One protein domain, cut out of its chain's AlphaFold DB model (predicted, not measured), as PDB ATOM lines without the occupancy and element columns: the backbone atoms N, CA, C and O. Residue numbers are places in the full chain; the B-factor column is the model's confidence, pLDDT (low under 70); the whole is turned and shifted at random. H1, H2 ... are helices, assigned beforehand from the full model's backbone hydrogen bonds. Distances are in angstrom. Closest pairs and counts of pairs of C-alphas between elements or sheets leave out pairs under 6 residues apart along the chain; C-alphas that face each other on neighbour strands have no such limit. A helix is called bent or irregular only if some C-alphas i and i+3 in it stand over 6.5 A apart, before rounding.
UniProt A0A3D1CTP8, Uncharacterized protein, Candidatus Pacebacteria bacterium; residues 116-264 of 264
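What this domain is: This is residues 116 to 264 of the 264 residues of an uncharacterized protein of Candidatus Pacebacteria bacterium (UniProt A0A3D1CTP8). Four long helices, H1 to H4, make an up-and-down bundle, each running against the one before it, with H4 packed on the other three. The short helix H5 turns off across the end where H4 ends, and the tail of residues 255 to 264 sticks out beyond it. The printed part has 149 residues with five named helices, H1 to H5 in order, and no named strand: all helix. It is only just loose, close to compact, with a radius of gyration of the C-alphas of 18.0 A, and spans 64 by 27 by 26 A.

How they stand to each other: H1, residues 116 to 143, touches H3, residues 186 to 208, the same way at a shallow tilt of 5 degrees; their closest C-alphas, Thr 135 and Leu 197, are 6.9 A apart. H4, residues 214 to 238, touches H1 with residues 215 to 223 alone, closest at the C-alphas of Ser 138 and Phe 219, 4.2 A. H3 and H4 form a helical hairpin, closest at C-alphas 198 and 226, 5.4 A. H2, residues 152 to 175, touches H4, closest at C-alphas 166 and 225, 4.2 A. H5, residues 240 to 253, and H4 only just touch, only at the corner, closest at C-alphas 236 and 242, 6.5 A. Every O i to N i+4 pair is within hydrogen-bond range in H3 and H5; H1 has 22 of 24, H2 18 of 20, H4 17 of 21.

Where its parts are: H1 measures 39.5 A from C-alpha 116 at (-10.585, 38.482, 57.447); H2 35.0 A, H3 33.1 A and H5 20.1 A, ending at C-alpha 253 (-7.534, 58.204, 58.092). H4, 36.0 A, is irregular, with C-alphas 215 and 218 8.3 A apart.

The domain as a whole: The body without residues 255 to 264 spans 49 by 27 by 25 A. The printed part has no cut and no long link. pLDDT is under 70 at residues 116 to 122, 178 to 184 and 237 to 264.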
ATOM      1  N   TYR A 116     -11.922  38.963  57.801       61.97
ATOM      2  CA  TYR A 116     -10.585  38.482  57.447       61.97
ATOM      3  C   TYR A 116     -10.474  38.206  55.944       61.97
ATOM      4  O   TYR A 116      -9.544  38.682  55.293       61.97
ATOM      5  N   PHE A 117     -11.434  37.485  55.369       61.81
ATOM      6  CA  PHE A 117     -11.449  37.191  53.939       61.81
ATOM      7  C   PHE A 117     -11.602  38.446  53.086       61.81
ATOM      8  O   PHE A 117     -10.849  38.648  52.130       61.81
ATOM      9  N   HIS A 118     -12.551  39.306  53.437       63.41
ATOM     10  CA  HIS A 118     -12.805  40.533  52.703       63.41
ATOM     11  C   HIS A 118     -11.591  41.465  52.740       63.41
ATOM     12  O   HIS A 118     -11.153  41.936  51.694       63.41
ATOM     13  N   LEU A 119     -10.997  41.693  53.910       62.31
ATOM     14  CA  LEU A 119      -9.872  42.610  54.054       62.31
ATOM     15  C   LEU A 119      -8.564  41.992  53.565       62.31
ATOM     16  O   LEU A 119      -7.823  42.635  52.835       62.31
ATOM     17  N   TRP A 120      -8.250  40.744  53.884       68.38
ATOM     18  CA  TRP A 120      -6.946  40.198  53.518       68.38
ATOM     19  C   TRP A 120      -6.898  39.738  52.057       68.38
ATOM     20  O   TRP A 120      -6.000  40.131  51.308       68.38
ATOM     21  N   LEU A 121      -7.881  38.945  51.619       68.06
ATOM     22  CA  LEU A 121      -7.843  38.328  50.293       68.06
ATOM     23  C   LEU A 121      -8.152  39.334  49.184       68.06
ATOM     24  O   LEU A 121      -7.446  39.363  48.176       68.06
ATOM     25  N   THR A 122      -9.165  40.182  49.369       68.56
ATOM     26  CA  THR A 122      -9.535  41.179  48.353       68.56
ATOM     27  C   THR A 122      -8.392  42.155  48.112       68.56
ATOM     28  O   THR A 122      -8.044  42.413  46.963       68.56
ATOM     29  N   HIS A 123      -7.739  42.643  49.171       75.75
ATOM     30  CA  HIS A 123      -6.599  43.547  49.023       75.75
ATOM     31  C   HIS A 123      -5.395  42.827  48.404       75.75
ATOM     32  O   HIS A 123      -4.748  43.382  47.516       75.75
ATOM     33  N   LEU A 124      -5.127  41.569  48.776       78.81
ATOM     34  CA  LEU A 124      -4.078  40.766  48.139       78.81
ATOM     35  C   LEU A 124      -4.328  40.590  46.632       78.81
ATOM     36  O   LEU A 124      -3.399  40.755  45.843       78.81
ATOM     37  N   ILE A 125      -5.567  40.305  46.223       74.81
ATOM     38  CA  ILE A 125      -5.944  40.161  44.810       74.81
ATOM     39  C   ILE A 125      -5.853  41.503  44.079       74.81
ATOM     40  O   ILE A 125      -5.272  41.557  43.000       74.81
ATOM     41  N   ILE A 126      -6.384  42.586  44.650       78.44
ATOM     42  CA  ILE A 126      -6.386  43.907  44.006       78.44
ATOM     43  C   ILE A 126      -4.956  44.407  43.810       78.44
ATOM     44  O   ILE A 126      -4.565  44.742  42.692       78.44
ATOM     45  N   PHE A 127      -4.151  44.429  44.873       87.12
ATOM     46  CA  PHE A 127      -2.793  44.950  44.775       87.12
ATOM     47  C   PHE A 127      -1.857  43.977  44.067       87.12
ATOM     48  O   PHE A 127      -1.111  44.380  43.175       87.12
ATOM     49  N   GLY A 128      -1.899  42.693  44.427       84.88
ATOM     50  CA  GLY A 128      -1.054  41.676  43.811       84.88
ATOM     51  C   GLY A 128      -1.387  41.468  42.336       84.88
ATOM     52  O   GLY A 128      -0.491  41.496  41.493       84.88
ATOM     53  N   GLY A 129      -2.674  41.340  42.012       76.12
ATOM     54  CA  GLY A 129      -3.164  41.237  40.639       76.12
ATOM     55  C   GLY A 129      -2.903  42.505  39.831       76.12
ATOM     56  O   GLY A 129      -2.415  42.413  38.707       76.12
ATOM     57  N   GLY A 130      -3.128  43.689  40.407       82.19
ATOM     58  CA  GLY A 130      -2.816  44.966  39.760       82.19
ATOM     59  C   GLY A 130      -1.333  45.097  39.405       82.19
ATOM     60  O   GLY A 130      -0.993  45.388  38.258       82.19
ATOM     61  N   MET A 131      -0.433  44.801  40.349       91.25
ATOM     62  CA  MET A 131       1.014  44.796  40.096       91.25
ATOM     63  C   MET A 131       1.430  43.746  39.057       91.25
ATOM     64  O   MET A 131       2.301  44.011  38.222       91.25
ATOM     65  N   LEU A 132       0.795  42.571  39.059       85.56
ATOM     66  CA  LEU A 132       1.034  41.536  38.053       85.56
ATOM     67  C   LEU A 132       0.609  42.007  36.654       85.56
ATOM     68  O   LEU A 132       1.386  41.879  35.712       85.56
ATOM     69  N   ILE A 133      -0.579  42.602  36.515       84.31
ATOM     70  CA  ILE A 133      -1.070  43.152  35.242       84.31
ATOM     71  C   ILE A 133      -0.135  44.257  34.744       84.31
ATOM     72  O   ILE A 133       0.280  44.218  33.587       84.31
ATOM     73  N   MET A 134       0.271  45.195  35.609       89.69
ATOM     74  CA  MET A 134       1.248  46.234  35.250       89.69
ATOM     75  C   MET A 134       2.586  45.638  34.793       89.69
ATOM     76  O   MET A 134       3.218  46.157  33.872       89.69
ATOM     77  N   THR A 135       3.014  44.530  35.403       91.88
ATOM     78  CA  THR A 135       4.223  43.807  34.988       91.88
ATOM     79  C   THR A 135       4.050  43.174  33.614       91.88
ATOM     80  O   THR A 135       4.920  43.333  32.763       91.88
ATOM     81  N   ILE A 136       2.922  42.508  33.366       84.44
ATOM     82  CA  ILE A 136       2.620  41.892  32.070       84.44
ATOM     83  C   ILE A 136       2.554  42.958  30.974       84.44
ATOM     84  O   ILE A 136       3.199  42.790  29.946       84.44
ATOM     85  N   LEU A 137       1.840  44.064  31.195       87.94
ATOM     86  CA  LEU A 137       1.741  45.161  30.225       87.94
ATOM     87  C   LEU A 137       3.107  45.785  29.924       87.94
ATOM     88  O   LEU A 137       3.413  46.053  28.765       87.94
ATOM     89  N   SER A 138       3.940  45.957  30.952       95.75
ATOM     90  CA  SER A 138       5.326  46.411  30.803       95.75
ATOM     91  C   SER A 138       6.140  45.470  29.912       95.75
ATOM     92  O   SER A 138       6.745  45.908  28.935       95.75
ATOM     93  N   LEU A 139       6.105  44.164  30.194       91.50
ATOM     94  CA  LEU A 139       6.831  43.170  29.406       91.50
ATOM     95  C   LEU A 139       6.283  43.072  27.979       91.50
ATOM     96  O   LEU A 139       7.060  43.023  27.035       91.50
ATOM     97  N   VAL A 140       4.964  43.099  27.786       88.75
ATOM     98  CA  VAL A 140       4.369  43.133  26.443       88.75
ATOM     99  C   VAL A 140       4.867  44.356  25.682       88.75
ATOM    100  O   VAL A 140       5.336  44.199  24.563       88.75
ATOM    101  N   ASN A 141       4.862  45.543  26.290       94.88
ATOM    102  CA  ASN A 141       5.389  46.743  25.646       94.88
ATOM    103  C   ASN A 141       6.896  46.648  25.341       94.88
ATOM    104  O   ASN A 141       7.351  47.169  24.327       94.88
ATOM    105  N   LEU A 142       7.660  45.942  26.174       92.81
ATOM    106  CA  LEU A 142       9.080  45.693  25.945       92.81
ATOM    107  C   LEU A 142       9.338  44.835  24.690       92.81
ATOM    108  O   LEU A 142      10.307  45.074  23.974       92.81
ATOM    109  N   PHE A 143       8.489  43.840  24.415       92.62
ATOM    110  CA  PHE A 143       8.611  42.977  23.227       92.62
ATOM    111  C   PHE A 143       7.843  43.500  22.005       92.62
ATOM    112  O   PHE A 143       8.184  43.147  20.877       92.62
ATOM    113  N   PHE A 144       6.834  44.338  22.229       93.38
ATOM    114  CA  PHE A 144       5.968  44.937  21.220       93.38
ATOM    115  C   PHE A 144       5.911  46.453  21.475       93.38
ATOM    116  O   PHE A 144       5.008  46.936  22.170       93.38
ATOM    117  N   PRO A 145       6.909  47.206  20.974       94.69
ATOM    118  CA  PRO A 145       6.991  48.645  21.186       94.69
ATOM    119  C   PRO A 145       5.767  49.339  20.584       94.69
ATOM    120  O   PRO A 145       5.330  49.001  19.487       94.69
ATOM    121  N   LEU A 146       5.208  50.308  21.303       91.19
ATOM    122  CA  LEU A 146       4.058  51.075  20.833       91.19
ATOM    123  C   LEU A 146       4.522  52.150  19.846       91.19
ATOM    124  O   LEU A 146       5.557  52.769  20.048       91.19
ATOM    125  N   GLU A 147       3.754  52.438  18.805       94.25
ATOM    126  CA  GLU A 147       4.069  53.528  17.871       94.25
ATOM    127  C   GLU A 147       3.407  54.830  18.341       94.25
ATOM    128  O   GLU A 147       2.447  55.324  17.753       94.25
ATOM    129  N   LEU A 148       3.885  55.366  19.470       92.81
ATOM    130  CA  LEU A 148       3.339  56.584  20.072       92.81
ATOM    131  C   LEU A 148       4.151  57.815  19.674       92.81
ATOM    132  O   LEU A 148       5.355  57.892  19.910       92.81
ATOM    133  N   GLN A 149       3.465  58.830  19.158       94.62
ATOM    134  CA  GLN A 149       4.044  60.148  18.915       94.62
ATOM    135  C   GLN A 149       3.695  61.072  20.083       94.62
ATOM    136  O   GLN A 149       2.630  61.684  20.119       94.62
ATOM    137  N   LEU A 150       4.586  61.144  21.073       94.00
ATOM    138  CA  LEU A 150       4.451  62.045  22.220       94.00
ATOM    139  C   LEU A 150       5.489  63.160  22.148       94.00
ATOM    140  O   LEU A 150       6.635  62.937  21.761       94.00
ATOM    141  N   SER A 151       5.107  64.360  22.588       96.62
ATOM    142  CA  SER A 151       6.086  65.414  22.846       96.62
ATOM    143  C   SER A 151       7.012  65.000  23.996       96.62
ATOM    144  O   SER A 151       6.608  64.266  24.902       96.62
ATOM    145  N   GLN A 152       8.254  65.494  23.993       95.62
ATOM    146  CA  GLN A 152       9.239  65.167  25.034       95.62
ATOM    147  C   GLN A 152       8.717  65.484  26.441       95.62
ATOM    148  O   GLN A 152       8.864  64.677  27.356       95.62
ATOM    149  N   PHE A 153       8.049  66.629  26.607       96.75
ATOM    150  CA  PHE A 153       7.454  67.027  27.881       96.75
ATOM    151  C   PHE A 153       6.410  66.019  28.379       96.75
ATOM    152  O   PHE A 153       6.452  65.620  29.544       96.75
ATOM    153  N   LEU A 154       5.496  65.578  27.506       95.69
ATOM    154  CA  LEU A 154       4.476  64.592  27.870       95.69
ATOM    155  C   LEU A 154       5.102  63.239  28.195       95.69
ATOM    156  O   LEU A 154       4.729  62.630  29.194       95.69
ATOM    157  N   PHE A 155       6.084  62.800  27.407       95.44
ATOM    158  CA  PHE A 155       6.815  61.562  27.666       95.44
ATOM    159  C   PHE A 155       7.458  61.563  29.062       95.44
ATOM    160  O   PHE A 155       7.180  60.669  29.863       95.44
ATOM    161  N   TYR A 156       8.249  62.588  29.396       95.88
ATOM    162  CA  TYR A 156       8.897  62.674  30.708       95.88
ATOM    163  C   TYR A 156       7.897  62.856  31.853       95.88
ATOM    164  O   TYR A 156       8.111  62.304  32.931       95.88
ATOM    165  N   SER A 157       6.789  63.566  31.625       96.50
ATOM    166  CA  SER A 157       5.715  63.702  32.618       96.50
ATOM    167  C   SER A 157       5.040  62.360  32.904       96.50
ATOM    168  O   SER A 157       4.837  62.012  34.068       96.50
ATOM    169  N   PHE A 158       4.751  61.571  31.863       94.31
ATOM    170  CA  PHE A 158       4.226  60.216  32.021       94.31
ATOM    171  C   PHE A 158       5.216  59.344  32.782       94.31
ATOM    172  O   PHE A 158       4.869  58.829  33.841       94.31
ATOM    173  N   VAL A 159       6.457  59.236  32.312       94.88
ATOM    174  CA  VAL A 159       7.503  58.439  32.969       94.88
ATOM    175  C   VAL A 159       7.672  58.861  34.440       94.88
ATOM    176  O   VAL A 159       7.598  58.019  35.334       94.88
ATOM    177  N   GLY A 160       7.762  60.164  34.724       95.94
ATOM    178  CA  GLY A 160       7.847  60.706  36.085       95.94
ATOM    179  C   GLY A 160       6.629  60.392  36.961       95.94
ATOM    180  O   GLY A 160       6.785  60.095  38.148       95.94
ATOM    181  N   SER A 161       5.420  60.362  36.390       97.44
ATOM    182  CA  SER A 161       4.212  59.939  37.118       97.44
ATOM    183  C   SER A 161       4.285  58.480  37.598       97.44
ATOM    184  O   SER A 161       3.653  58.130  38.598       97.44
ATOM    185  N   GLY A 162       5.107  57.640  36.955       96.50
ATOM    186  CA  GLY A 162       5.420  56.283  37.410       96.50
ATOM    187  C   GLY A 162       6.010  56.271  38.824       96.50
ATOM    188  O   GLY A 162       5.530  55.546  39.692       96.50
ATOM    189  N   LEU A 163       6.971  57.154  39.118       95.38
ATOM    190  CA  LEU A 163       7.556  57.272  40.463       95.38
ATOM    191  C   LEU A 163       6.518  57.675  41.518       95.38
ATOM    192  O   LEU A 163       6.461  57.080  42.598       95.38
ATOM    193  N   ILE A 164       5.697  58.682  41.206       97.00
ATOM    194  CA  ILE A 164       4.678  59.206  42.128       97.00
ATOM    195  C   ILE A 164       3.621  58.133  42.403       97.00
ATOM    196  O   ILE A 164       3.296  57.862  43.559       97.00
ATOM    197  N   SER A 165       3.125  57.483  41.348       96.94
ATOM    198  CA  SER A 165       2.126  56.419  41.465       96.94
ATOM    199  C   SER A 165       2.635  55.236  42.286       96.94
ATOM    200  O   SER A 165       1.890  54.743  43.127       96.94
ATOM    201  N   GLY A 166       3.902  54.830  42.147       96.50
ATOM    202  CA  GLY A 166       4.476  53.768  42.982       96.50
ATOM    203  C   GLY A 166       4.480  54.119  44.476       96.50
ATOM    204  O   GLY A 166       4.150  53.283  45.316       96.50
ATOM    205  N   GLY A 167       4.753  55.383  44.815       94.62
ATOM    206  CA  GLY A 167       4.684  55.872  46.194       94.62
ATOM    207  C   GLY A 167       3.253  55.877  46.739       94.62
ATOM    208  O   GLY A 167       3.019  55.426  47.860       94.62
ATOM    209  N   LEU A 168       2.287  56.324  45.931       94.25
ATOM    210  CA  LEU A 168       0.865  56.299  46.293       94.25
ATOM    211  C   LEU A 168       0.357  54.866  46.493       94.25
ATOM    212  O   LEU A 168      -0.279  54.596  47.508       94.25
ATOM    213  N   ILE A 169       0.692  53.938  45.591       93.88
ATOM    214  CA  ILE A 169       0.342  52.516  45.728       93.88
ATOM    215  C   ILE A 169       0.940  51.944  47.016       93.88
ATOM    216  O   ILE A 169       0.247  51.224  47.731       93.88
ATOM    217  N   PHE A 170       2.189  52.285  47.356       93.00
ATOM    218  CA  PHE A 170       2.790  51.841  48.614       93.00
ATOM    219  C   PHE A 170       2.036  52.362  49.844       93.00
ATOM    220  O   PHE A 170       1.822  51.615  50.798       93.00
ATOM    221  N   VAL A 171       1.642  53.638  49.843       88.38
ATOM    222  CA  VAL A 171       0.857  54.223  50.941       88.38
ATOM    223  C   VAL A 171      -0.502  53.537  51.047       88.38
ATOM    224  O   VAL A 171      -0.896  53.179  52.154       88.38
ATOM    225  N   SER A 172      -1.179  53.283  49.926       88.00
ATOM    226  CA  SER A 172      -2.438  52.532  49.907       88.00
ATOM    227  C   SER A 172      -2.263  51.119  50.460       88.00
ATOM    228  O   SER A 172      -3.007  50.727  51.348       88.00
ATOM    229  N   LEU A 173      -1.231  50.390  50.022       87.25
ATOM    230  CA  LEU A 173      -0.866  49.074  50.559       87.25
ATOM    231  C   LEU A 173      -0.677  49.107  52.078       87.25
ATOM    232  O   LEU A 173      -1.173  48.240  52.788       87.25
ATOM    233  N   TRP A 174       0.034  50.120  52.569       81.75
ATOM    234  CA  TRP A 174       0.304  50.295  53.989       81.75
ATOM    235  C   TRP A 174      -0.963  50.614  54.795       81.75
ATOM    236  O   TRP A 174      -1.123  50.119  55.906       81.75
ATOM    237  N   LEU A 175      -1.851  51.453  54.258       78.75
ATOM    238  CA  LEU A 175      -3.126  51.803  54.892       78.75
ATOM    239  C   LEU A 175      -4.118  50.637  54.880       78.75
ATOM    240  O   LEU A 175      -4.932  50.525  55.791       78.75
ATOM    241  N   SER A 176      -4.019  49.772  53.874       77.50
ATOM    242  CA  SER A 176      -4.816  48.558  53.734       77.50
ATOM    243  C   SER A 176      -4.295  47.370  54.548       77.50
ATOM    244  O   SER A 176      -4.896  46.305  54.470       77.50
ATOM    245  N   ASP A 177      -3.197  47.510  55.304       74.50
ATOM    246  CA  ASP A 177      -2.670  46.440  56.158       74.50
ATOM    247  C   ASP A 177      -3.613  46.214  57.355       74.50
ATOM    248  O   ASP A 177      -3.686  47.074  58.244       74.50
ATOM    249  N   PRO A 178      -4.356  45.090  57.416       63.12
ATOM    250  CA  PRO A 178      -5.220  44.826  58.553       63.12
ATOM    251  C   PRO A 178      -4.337  44.625  59.790       63.12
ATOM    252  O   PRO A 178      -3.420  43.800  59.784       63.12
ATOM    253  N   LYS A 179      -4.596  45.374  60.869       58.12
ATOM    254  CA  LYS A 179      -3.897  45.219  62.156       58.12
ATOM    255  C   LYS A 179      -4.252  43.877  62.801       58.12
ATOM    256  O   LYS A 179      -5.026  43.814  63.748       58.12
ATOM    257  N   GLN A 180      -3.680  42.789  62.310       52.69
ATOM    258  CA  GLN A 180      -3.823  41.486  62.939       52.69
ATOM    259  C   GLN A 180      -2.676  41.321  63.930       52.69
ATOM    260  O   GLN A 180      -1.537  41.043  63.556       52.69
ATOM    261  N   GLU A 181      -2.979  41.535  65.213       44.97
ATOM    262  CA  GLU A 181      -2.021  41.487  66.329       44.97
ATOM    263  C   GLU A 181      -1.260  40.156  66.431       44.97
ATOM    264  O   GLU A 181      -0.228  40.075  67.099       44.97
ATOM    265  N   LYS A 182      -1.730  39.102  65.754       45.94
ATOM    266  CA  LYS A 182      -1.117  37.777  65.769       45.94
ATOM    267  C   LYS A 182      -1.195  37.125  64.388       45.94
ATOM    268  O   LYS A 182      -2.194  36.519  64.032       45.94
ATOM    269  N   GLY A 183      -0.095  37.176  63.640       46.00
ATOM    270  CA  GLY A 183       0.297  36.022  62.820       46.00
ATOM    271  C   GLY A 183       0.407  36.187  61.306       46.00
ATOM    272  O   GLY A 183       1.152  35.409  60.716       46.00
ATOM    273  N   PHE A 184      -0.193  37.189  60.659       52.91
ATOM    274  CA  PHE A 184      -0.122  37.288  59.191       52.91
ATOM    275  C   PHE A 184       0.377  38.648  58.717       52.91
ATOM    276  O   PHE A 184      -0.231  39.688  58.925       52.91
ATOM    277  N   GLN A 185       1.541  38.632  58.071       70.06
ATOM    278  CA  GLN A 185       2.243  39.835  57.639       70.06
ATOM    279  C   GLN A 185       1.870  40.163  56.182       70.06
ATOM    280  O   GLN A 185       2.695  39.955  55.288       70.06
ATOM    281  N   PHE A 186       0.650  40.658  55.923       75.94
ATOM    282  CA  PHE A 186       0.213  41.099  54.581       75.94
ATOM    283  C   PHE A 186       1.275  41.993  53.925       75.94
ATOM    284  O   PHE A 186       1.771  41.690  52.836       75.94
ATOM    285  N   MET A 187       1.763  42.996  54.659       82.31
ATOM    286  CA  MET A 187       2.845  43.859  54.186       82.31
ATOM    287  C   MET A 187       4.164  43.133  53.908       82.31
ATOM    288  O   MET A 187       4.921  43.560  53.038       82.31
ATOM    289  N   ARG A 188       4.480  42.032  54.599       80.75
ATOM    290  CA  ARG A 188       5.674  41.229  54.281       80.75
ATOM    291  C   ARG A 188       5.502  40.517  52.945       80.75
ATOM    292  O   ARG A 188       6.429  40.547  52.141       80.75
ATOM    293  N   ILE A 189       4.332  39.925  52.694       81.88
ATOM    294  CA  ILE A 189       4.018  39.277  51.411       81.88
ATOM    295  C   ILE A 189       4.080  40.309  50.285       81.88
ATOM    296  O   ILE A 189       4.767  40.084  49.291       81.88
ATOM    297  N   MET A 190       3.455  41.473  50.474       87.44
ATOM    298  CA  MET A 190       3.471  42.552  49.484       87.44
ATOM    299  C   MET A 190       4.887  43.047  49.191       87.44
ATOM    300  O   MET A 190       5.240  43.218  48.031       87.44
ATOM    301  N   LYS A 191       5.746  43.200  50.204       88.81
ATOM    302  CA  LYS A 191       7.156  43.578  50.000       88.81
ATOM    303  C   LYS A 191       7.950  42.523  49.228       88.81
ATOM    304  O   LYS A 191       8.757  42.890  48.378       88.81
ATOM    305  N   ILE A 192       7.729  41.237  49.511       87.00
ATOM    306  CA  ILE A 192       8.353  40.138  48.757       87.00
ATOM    307  C   ILE A 192       7.885  40.180  47.299       87.00
ATOM    308  O   ILE A 192       8.716  40.115  46.394       87.00
ATOM    309  N   LEU A 193       6.580  40.347  47.072       86.94
ATOM    310  CA  LEU A 193       5.998  40.441  45.736       86.94
ATOM    311  C   LEU A 193       6.537  41.655  44.964       86.94
ATOM    312  O   LEU A 193       6.980  41.498  43.832       86.94
ATOM    313  N   ILE A 194       6.579  42.834  45.591       93.81
ATOM    314  CA  ILE A 194       7.184  44.055  45.037       93.81
ATOM    315  C   ILE A 194       8.636  43.794  44.618       93.81
ATOM    316  O   ILE A 194       9.017  44.129  43.500       93.81
ATOM    317  N   GLY A 195       9.439  43.176  45.492       87.25
ATOM    318  CA  GLY A 195      10.836  42.853  45.196       87.25
ATOM    319  C   GLY A 195      10.983  41.888  44.017       87.25
ATOM    320  O   GLY A 195      11.809  42.118  43.138       87.25
ATOM    321  N   LEU A 196      10.151  40.846  43.960       89.88
ATOM    322  CA  LEU A 196      10.152  39.874  42.865       89.88
ATOM    323  C   LEU A 196       9.770  40.521  41.527       89.88
ATOM    324  O   LEU A 196      10.468  40.329  40.534       89.88
ATOM    325  N   LEU A 197       8.696  41.313  41.496       91.88
ATOM    326  CA  LEU A 197       8.246  41.986  40.275       91.88
ATOM    327  C   LEU A 197       9.242  43.060  39.818       91.88
ATOM    328  O   LEU A 197       9.485  43.195  38.621       91.88
ATOM    329  N   PHE A 198       9.899  43.757  40.749       95.44
ATOM    330  CA  PHE A 198      10.996  44.667  40.423       95.44
ATOM    331  C   PHE A 198      12.180  43.942  39.771       95.44
ATOM    332  O   PHE A 198      12.682  44.405  38.748       95.44
ATOM    333  N   ILE A 199      12.594  42.783  40.300       90.38
ATOM    334  CA  ILE A 199      13.654  41.966  39.682       90.38
ATOM    335  C   ILE A 199      13.264  41.562  38.256       90.38
ATOM    336  O   ILE A 199      14.113  41.594  37.370       90.38
ATOM    337  N   ILE A 200      11.991  41.240  38.006       91.94
ATOM    338  CA  ILE A 200      11.497  40.952  36.651       91.94
ATOM    339  C   ILE A 200      11.643  42.174  35.732       91.94
ATOM    340  O   ILE A 200      12.112  42.017  34.607       91.94
ATOM    341  N   GLN A 201      11.301  43.384  36.194       93.75
ATOM    342  CA  GLN A 201      11.488  44.613  35.405       93.75
ATOM    343  C   GLN A 201      12.967  44.871  35.085       93.75
ATOM    344  O   GLN A 201      13.315  45.148  33.939       93.75
ATOM    345  N   VAL A 202      13.849  44.727  36.080       93.12
ATOM    346  CA  VAL A 202      15.304  44.878  35.907       93.12
ATOM    347  C   VAL A 202      15.857  43.815  34.955       93.12
ATOM    348  O   VAL A 202      16.657  44.128  34.077       93.12
ATOM    349  N   GLY A 203      15.403  42.566  35.072       87.88
ATOM    350  CA  GLY A 203      15.750  41.500  34.133       87.88
ATOM    351  C   GLY A 203      15.302  41.828  32.708       87.88
ATOM    352  O   GLY A 203      16.085  41.687  31.775       87.88
ATOM    353  N   GLY A 204      14.079  42.341  32.540       89.94
ATOM    354  CA  GLY A 204      13.578  42.831  31.255       89.94
ATOM    355  C   GLY A 204      14.462  43.929  30.658       89.94
ATOM    356  O   GLY A 204      14.812  43.851  29.481       89.94
ATOM    357  N   PHE A 205      14.894  44.894  31.477       94.75
ATOM    358  CA  PHE A 205      15.824  45.944  31.056       94.75
ATOM    359  C   PHE A 205      17.120  45.364  30.473       94.75
ATOM    360  O   PHE A 205      17.468  45.688  29.343       94.75
ATOM    361  N   PHE A 206      17.796  44.463  31.193       95.00
ATOM    362  CA  PHE A 206      19.056  43.871  30.720       95.00
ATOM    363  C   PHE A 206      18.891  42.928  29.521       95.00
ATOM    364  O   PHE A 206      19.836  42.727  28.770       95.00
ATOM    365  N   LEU A 207      17.709  42.338  29.323       92.50
ATOM    366  CA  LEU A 207      17.456  41.438  28.192       92.50
ATOM    367  C   LEU A 207      17.198  42.170  26.872       92.50
ATOM    368  O   LEU A 207      17.408  41.588  25.806       92.50
ATOM    369  N   LYS A 208      16.656  43.391  26.924       93.62
ATOM    370  CA  LYS A 208      16.194  44.118  25.731       93.62
ATOM    371  C   LYS A 208      16.806  45.490  25.534       93.62
ATOM    372  O   LYS A 208      16.666  46.017  24.436       93.62
ATOM    373  N   GLU A 209      17.451  46.037  26.558       96.00
ATOM    374  CA  GLU A 209      18.102  47.349  26.536       96.00
ATOM    375  C   GLU A 209      17.210  48.422  25.875       96.00
ATOM    376  O   GLU A 209      17.620  49.077  24.912       96.00
ATOM    377  N   PRO A 210      15.943  48.577  26.321       95.69
ATOM    378  CA  PRO A 210      15.011  49.477  25.659       95.69
ATOM    379  C   PRO A 210      15.541  50.910  25.708       95.69
ATOM    380  O   PRO A 210      15.970  51.393  26.756       95.69
ATOM    381  N   GLY A 211      15.479  51.619  24.582       96.44
ATOM    382  CA  GLY A 211      15.797  53.043  24.545       96.44
ATOM    383  C   GLY A 211      14.804  53.861  25.376       96.44
ATOM    384  O   GLY A 211      13.643  53.476  25.548       96.44
ATOM    385  N   LEU A 212      15.234  55.026  25.865       96.38
ATOM    386  CA  LEU A 212      14.364  55.972  26.570       96.38
ATOM    387  C   LEU A 212      13.488  56.746  25.569       96.38
ATOM    388  O   LEU A 212      13.700  57.928  25.307       96.38
ATOM    389  N   THR A 213      12.533  56.045  24.959       96.50
ATOM    390  CA  THR A 213      11.646  56.565  23.912       96.50
ATOM    391  C   THR A 213      10.179  56.272  24.230       96.50
ATOM    392  O   THR A 213       9.862  55.378  25.018       96.50
ATOM    393  N   ALA A 214       9.266  57.004  23.581       95.44
ATOM    394  CA  ALA A 214       7.820  56.825  23.746       95.44
ATOM    395  C   ALA A 214       7.337  55.412  23.378       95.44
ATOM    396  O   ALA A 214       6.317  54.957  23.893       95.44
ATOM    397  N   ASN A 215       8.099  54.683  22.560       94.94
ATOM    398  CA  ASN A 215       7.724  53.337  22.153       94.94
ATOM    399  C   ASN A 215       7.748  52.335  23.310       94.94
ATOM    400  O   ASN A 215       6.990  51.367  23.302       94.94
ATOM    401  N   TYR A 216       8.562  52.596  24.332       97.25
ATOM    402  CA  TYR A 216       8.687  51.775  25.538       97.25
ATOM    403  C   TYR A 216       8.061  52.458  26.764       97.25
ATOM    404  O   TYR A 216       8.487  52.237  27.899       97.25
ATOM    405  N   LEU A 217       7.073  53.339  26.553       95.88
ATOM    406  CA  LEU A 217       6.485  54.162  27.613       95.88
ATOM    407  C   LEU A 217       5.937  53.338  28.785       95.88
ATOM    408  O   LEU A 217       6.203  53.678  29.936       95.88
ATOM    409  N   MET A 218       5.187  52.265  28.512       95.12
ATOM    410  CA  MET A 218       4.592  51.434  29.567       95.12
ATOM    411  C   MET A 218       5.670  50.695  30.357       95.12
ATOM    412  O   MET A 218       5.548  50.559  31.576       95.12
ATOM    413  N   PHE A 219       6.740  50.268  29.677       97.50
ATOM    414  CA  PHE A 219       7.898  49.675  30.335       97.50
ATOM    415  C   PHE A 219       8.551  50.660  31.306       97.50
ATOM    416  O   PHE A 219       8.668  50.371  32.497       97.50
ATOM    417  N   TRP A 220       8.906  51.855  30.829       98.06
ATOM    418  CA  TRP A 220       9.568  52.868  31.654       98.06
ATOM    419  C   TRP A 220       8.698  53.367  32.806       98.06
ATOM    420  O   TRP A 220       9.189  53.526  33.926       98.06
ATOM    421  N   TRP A 221       7.402  53.559  32.556       97.75
ATOM    422  CA  TRP A 221       6.439  53.925  33.590       97.75
ATOM    423  C   TRP A 221       6.373  52.865  34.698       97.75
ATOM    424  O   TRP A 221       6.490  53.191  35.881       97.75
ATOM    425  N   SER A 222       6.257  51.587  34.318       97.38
ATOM    426  CA  SER A 222       6.189  50.459  35.253       97.38
ATOM    427  C   SER A 222       7.503  50.262  36.015       97.38
ATOM    428  O   SER A 222       7.493  50.117  37.237       97.38
ATOM    429  N   ALA A 223       8.650  50.343  35.336       97.25
ATOM    430  CA  ALA A 223       9.967  50.226  35.958       97.25
ATOM    431  C   ALA A 223      10.184  51.288  37.050       97.25
ATOM    432  O   ALA A 223      10.647  50.971  38.152       97.25
ATOM    433  N   LEU A 224       9.791  52.539  36.791       97.81
ATOM    434  CA  LEU A 224       9.857  53.604  37.791       97.81
ATOM    435  C   LEU A 224       8.835  53.426  38.919       97.81
ATOM    436  O   LEU A 224       9.167  53.663  40.082       97.81
ATOM    437  N   ASN A 225       7.631  52.944  38.611       97.94
ATOM    438  CA  ASN A 225       6.641  52.586  39.626       97.94
ATOM    439  C   ASN A 225       7.187  51.530  40.605       97.94
ATOM    440  O   ASN A 225       7.207  51.767  41.818       97.94
ATOM    441  N   PHE A 226       7.750  50.430  40.098       97.56
ATOM    442  CA  PHE A 226       8.365  49.390  40.929       97.56
ATOM    443  C   PHE A 226       9.622  49.865  41.667       97.56
ATOM    444  O   PHE A 226       9.840  49.467  42.813       97.56
ATOM    445  N   THR A 227      10.414  50.757  41.069       97.56
ATOM    446  CA  THR A 227      11.560  51.389  41.749       97.56
ATOM    447  C   THR A 227      11.102  52.181  42.975       97.56
ATOM    448  O   THR A 227      11.677  52.053  44.062       97.56
ATOM    449  N   SER A 228      10.033  52.966  42.828       97.50
ATOM    450  CA  SER A 228       9.427  53.721  43.928       97.50
ATOM    451  C   SER A 228       8.864  52.789  45.008       97.50
ATOM    452  O   SER A 228       9.208  52.932  46.183       97.50
ATOM    453  N   LEU A 229       8.117  51.749  44.613       96.00
ATOM    454  CA  LEU A 229       7.588  50.728  45.526       96.00
ATOM    455  C   LEU A 229       8.688  50.042  46.352       96.00
ATOM    456  O   LEU A 229       8.562  49.947  47.575       96.00
ATOM    457  N   VAL A 230       9.777  49.592  45.718       95.69
ATOM    458  CA  VAL A 230      10.921  48.962  46.407       95.69
ATOM    459  C   VAL A 230      11.606  49.945  47.352       95.69
ATOM    460  O   VAL A 230      11.938  49.585  48.485       95.69
ATOM    461  N   THR A 231      11.776  51.197  46.925       93.62
ATOM    462  CA  THR A 231      12.386  52.242  47.755       93.62
ATOM    463  C   THR A 231      11.551  52.492  49.012       93.62
ATOM    464  O   THR A 231      12.077  52.446  50.129       93.62
ATOM    465  N   CYS A 232      10.235  52.665  48.873       91.69
ATOM    466  CA  CYS A 232       9.323  52.815  50.006       91.69
ATOM    467  C   CYS A 232       9.298  51.563  50.904       91.69
ATOM    468  O   CYS A 232       9.373  51.667  52.137       91.69
ATOM    469  N   ALA A 233       9.276  50.369  50.306       90.00
ATOM    470  CA  ALA A 233       9.343  49.097  51.020       90.00
ATOM    471  C   ALA A 233      10.605  48.984  51.886       90.00
ATOM    472  O   ALA A 233      10.506  48.584  53.053       90.00
ATOM    473  N   PHE A 234      11.758  49.396  51.358       86.00
ATOM    474  CA  PHE A 234      13.033  49.407  52.071       86.00
ATOM    475  C   PHE A 234      13.064  50.456  53.195       86.00
ATOM    476  O   PHE A 234      13.404  50.140  54.341       86.00
ATOM    477  N   LEU A 235      12.646  51.693  52.910       83.62
ATOM    478  CA  LEU A 235      12.654  52.792  53.886       83.62
ATOM    479  C   LEU A 235      11.701  52.548  55.064       83.62
ATOM    480  O   LEU A 235      12.036  52.875  56.208       83.62
ATOM    481  N   SER A 236      10.553  51.915  54.813       78.50
ATOM    482  CA  SER A 236       9.589  51.560  55.864       78.50
ATOM    483  C   SER A 236      10.133  50.541  56.879       78.50
ATOM    484  O   SER A 236       9.639  50.466  58.006       78.50
ATOM    485  N   TYR A 237      11.163  49.765  56.515       65.00
ATOM    486  CA  TYR A 237      11.815  48.826  57.429       65.00
ATOM    487  C   TYR A 237      12.809  49.528  58.369       65.00
ATOM    488  O   TYR A 237      12.860  49.199  59.553       65.00
ATOM    489  N   ARG A 238      13.567  50.519  57.870       53.12
ATOM    490  CA  ARG A 238      14.713  51.109  58.593       53.12
ATOM    491  C   ARG A 238      14.423  52.382  59.394       53.12
ATOM    492  O   ARG A 238      15.181  52.682  60.310       53.12
ATOM    493  N   SER A 239      13.375  53.150  59.088       49.25
ATOM    494  CA  SER A 239      13.205  54.486  59.685       49.25
ATOM    495  C   SER A 239      12.123  54.553  60.770       49.25
ATOM    496  O   SER A 239      10.925  54.512  60.489       49.25
ATOM    497  N   VAL A 240      12.551  54.755  62.025       50.66
ATOM    498  CA  VAL A 240      11.669  55.065  63.172       50.66
ATOM    499  C   VAL A 240      10.883  56.367  62.930       50.66
ATOM    500  O   VAL A 240       9.705  56.455  63.272       50.66
ATOM    501  N   ARG A 241      11.482  57.363  62.254       49.69
ATOM    502  CA  ARG A 241      10.799  58.620  61.882       49.69
ATOM    503  C   ARG A 241       9.718  58.424  60.826       49.69
ATOM    504  O   ARG A 241       8.640  58.991  60.979       49.69
ATOM    505  N   VAL A 242       9.979  57.627  59.790       56.00
ATOM    506  CA  VAL A 242       8.985  57.325  58.743       56.00
ATOM    507  C   VAL A 242       7.818  56.563  59.358       56.00
ATOM    508  O   VAL A 242       6.677  56.933  59.109       56.00
ATOM    509  N   LYS A 243       8.084  55.614  60.268       57.22
ATOM    510  CA  LYS A 243       7.029  54.991  61.081       57.22
ATOM    511  C   LYS A 243       6.227  56.030  61.873       57.22
ATOM    512  O   LYS A 243       5.010  55.956  61.861       57.22
ATOM    513  N   SER A 244       6.867  57.027  62.490       60.19
ATOM    514  CA  SER A 244       6.168  58.070  63.267       60.19
ATOM    515  C   SER A 244       5.311  59.030  62.425       60.19
ATOM    516  O   SER A 244       4.291  59.525  62.896       60.19
ATOM    517  N   TRP A 245       5.725  59.353  61.196       66.69
ATOM    518  CA  TRP A 245       4.952  60.224  60.306       66.69
ATOM    519  C   TRP A 245       3.821  59.443  59.634       66.69
ATOM    520  O   TRP A 245       2.680  59.896  59.653       66.69
ATOM    521  N   LEU A 246       4.110  58.232  59.145       62.59
ATOM    522  CA  LEU A 246       3.095  57.339  58.591       62.59
ATOM    523  C   LEU A 246       2.061  56.940  59.641       62.59
ATOM    524  O   LEU A 246       0.879  56.972  59.336       62.59
ATOM    525  N   ALA A 247       2.464  56.635  60.879       64.06
ATOM    526  CA  ALA A 247       1.527  56.348  61.966       64.06
ATOM    527  C   ALA A 247       0.572  57.524  62.212       64.06
ATOM    528  O   ALA A 247      -0.628  57.315  62.319       64.06
ATOM    529  N   ARG A 248       1.080  58.764  62.192       66.81
ATOM    530  CA  ARG A 248       0.248  59.975  62.306       66.81
ATOM    531  C   ARG A 248      -0.708  60.162  61.127       66.81
ATOM    532  O   ARG A 248      -1.790  60.705  61.316       66.81
ATOM    533  N   LEU A 249      -0.312  59.753  59.924       67.19
ATOM    534  CA  LEU A 249      -1.163  59.814  58.736       67.19
ATOM    535  C   LEU A 249      -2.249  58.731  58.804       67.19
ATOM    536  O   LEU A 249      -3.426  59.040  58.666       67.19
ATOM    537  N   VAL A 250      -1.866  57.497  59.132       62.31
ATOM    538  CA  VAL A 250      -2.772  56.367  59.384       62.31
ATOM    539  C   VAL A 250      -3.793  56.727  60.466       62.31
ATOM    540  O   VAL A 250      -4.979  56.516  60.263       62.31
ATOM    541  N   ASP A 251      -3.373  57.320  61.585       64.69
ATOM    542  CA  ASP A 251      -4.285  57.698  62.673       64.69
ATOM    543  C   ASP A 251      -5.312  58.767  62.268       64.69
ATOM    544  O   ASP A 251      -6.389  58.810  62.851       64.69
ATOM    545  N   ARG A 252      -5.033  59.591  61.246       67.00
ATOM    546  CA  ARG A 252      -6.008  60.561  60.709       67.00
ATOM    547  C   ARG A 252      -7.033  59.947  59.763       67.00
ATOM    548  O   ARG A 252      -8.132  60.477  59.658       67.00
ATOM    549  N   PHE A 253      -6.660  58.886  59.053       61.62
ATOM    550  CA  PHE A 253      -7.534  58.204  58.092       61.62
ATOM    551  C   PHE A 253      -8.146  56.916  58.652       61.62
ATOM    552  O   PHE A 253      -8.988  56.301  58.002       61.62
ATOM    553  N   LYS A 254      -7.760  56.513  59.865       51.09
ATOM    554  CA  LYS A 254      -8.434  55.448  60.598       51.09
ATOM    555  C   LYS A 254      -9.871  55.857  60.866       51.09
ATOM    556  O   LYS A 254     -10.131  56.843  61.551       51.09
ATOM    557  N   HIS A 255     -10.797  55.043  60.384       45.84
ATOM    558  CA  HIS A 255     -12.172  55.104  60.838       45.84
ATOM    559  C   HIS A 255     -12.219  54.670  62.315       45.84
ATOM    560  O   HIS A 255     -11.835  53.540  62.619       45.84
ATOM    561  N   PRO A 256     -12.691  55.523  63.240       44.59
ATOM    562  CA  PRO A 256     -12.734  55.222  64.675       44.59
ATOM    563  C   PRO A 256     -13.737  54.115  65.067       44.59
ATOM    564  O   PRO A 256     -13.949  53.887  66.250       44.59
ATOM    565  N   GLY A 257     -14.366  53.433  64.103       39.88
ATOM    566  CA  GLY A 257     -15.438  52.458  64.331       39.88
ATOM    567  C   GLY A 257     -15.069  50.983  64.146       39.88
ATOM    568  O   GLY A 257     -15.951  50.149  64.280       39.88
ATOM    569  N   PHE A 258     -13.813  50.646  63.831       42.81
ATOM    570  CA  PHE A 258     -13.398  49.255  63.564       42.81
ATOM    571  C   PHE A 258     -12.723  48.547  64.753       42.81
ATOM    572  O   PHE A 258     -12.163  47.472  64.590       42.81
ATOM    573  N   ASP A 259     -12.802  49.114  65.960       38.81
ATOM    574  CA  ASP A 259     -12.596  48.354  67.200       38.81
ATOM    575  C   ASP A 259     -13.971  47.863  67.676       38.81
ATOM    576  O   ASP A 259     -14.572  48.436  68.592       38.81
ATOM    577  N   PHE A 260     -14.508  46.809  67.053       38.97
ATOM    578  CA  PHE A 260     -15.615  46.080  67.668       38.97
ATOM    579  C   PHE A 260     -15.070  45.373  68.908       38.97
ATOM    580  O   PHE A 260     -14.541  44.265  68.856       38.97
ATOM    581  N   ARG A 261     -15.190  46.037  70.062       36.53
ATOM    582  CA  ARG A 261     -15.131  45.357  71.353       36.53
ATOM    583  C   ARG A 261     -16.334  44.427  71.410       36.53
ATOM    584  O   ARG A 261     -17.427  44.860  71.762       36.53
ATOM    585  N   ILE A 262     -16.126  43.159  71.072       36.88
ATOM    586  CA  ILE A 262     -17.022  42.094  71.512       36.88
ATOM    587  C   ILE A 262     -16.893  42.077  73.038       36.88
ATOM    588  O   ILE A 262     -15.923  41.566  73.595       36.88
ATOM    589  N   GLN A 263     -17.811  42.768  73.713       33.94
ATOM    590  CA  GLN A 263     -18.047  42.552  75.130       33.94
ATOM    591  C   GLN A 263     -18.671  41.159  75.237       33.94
ATOM    592  O   GLN A 263     -19.799  40.958  74.792       33.94
ATOM    593  N   LEU A 264     -17.866  40.209  75.722       34.84
ATOM    594  CA  LEU A 264     -18.326  38.925  76.254       34.84
ATOM    595  C   LEU A 264     -19.306  39.152  77.409       34.84
ATOM    596  O   LEU A 264     -19.045  40.081  78.211       34.84
TER     597      LEU A 264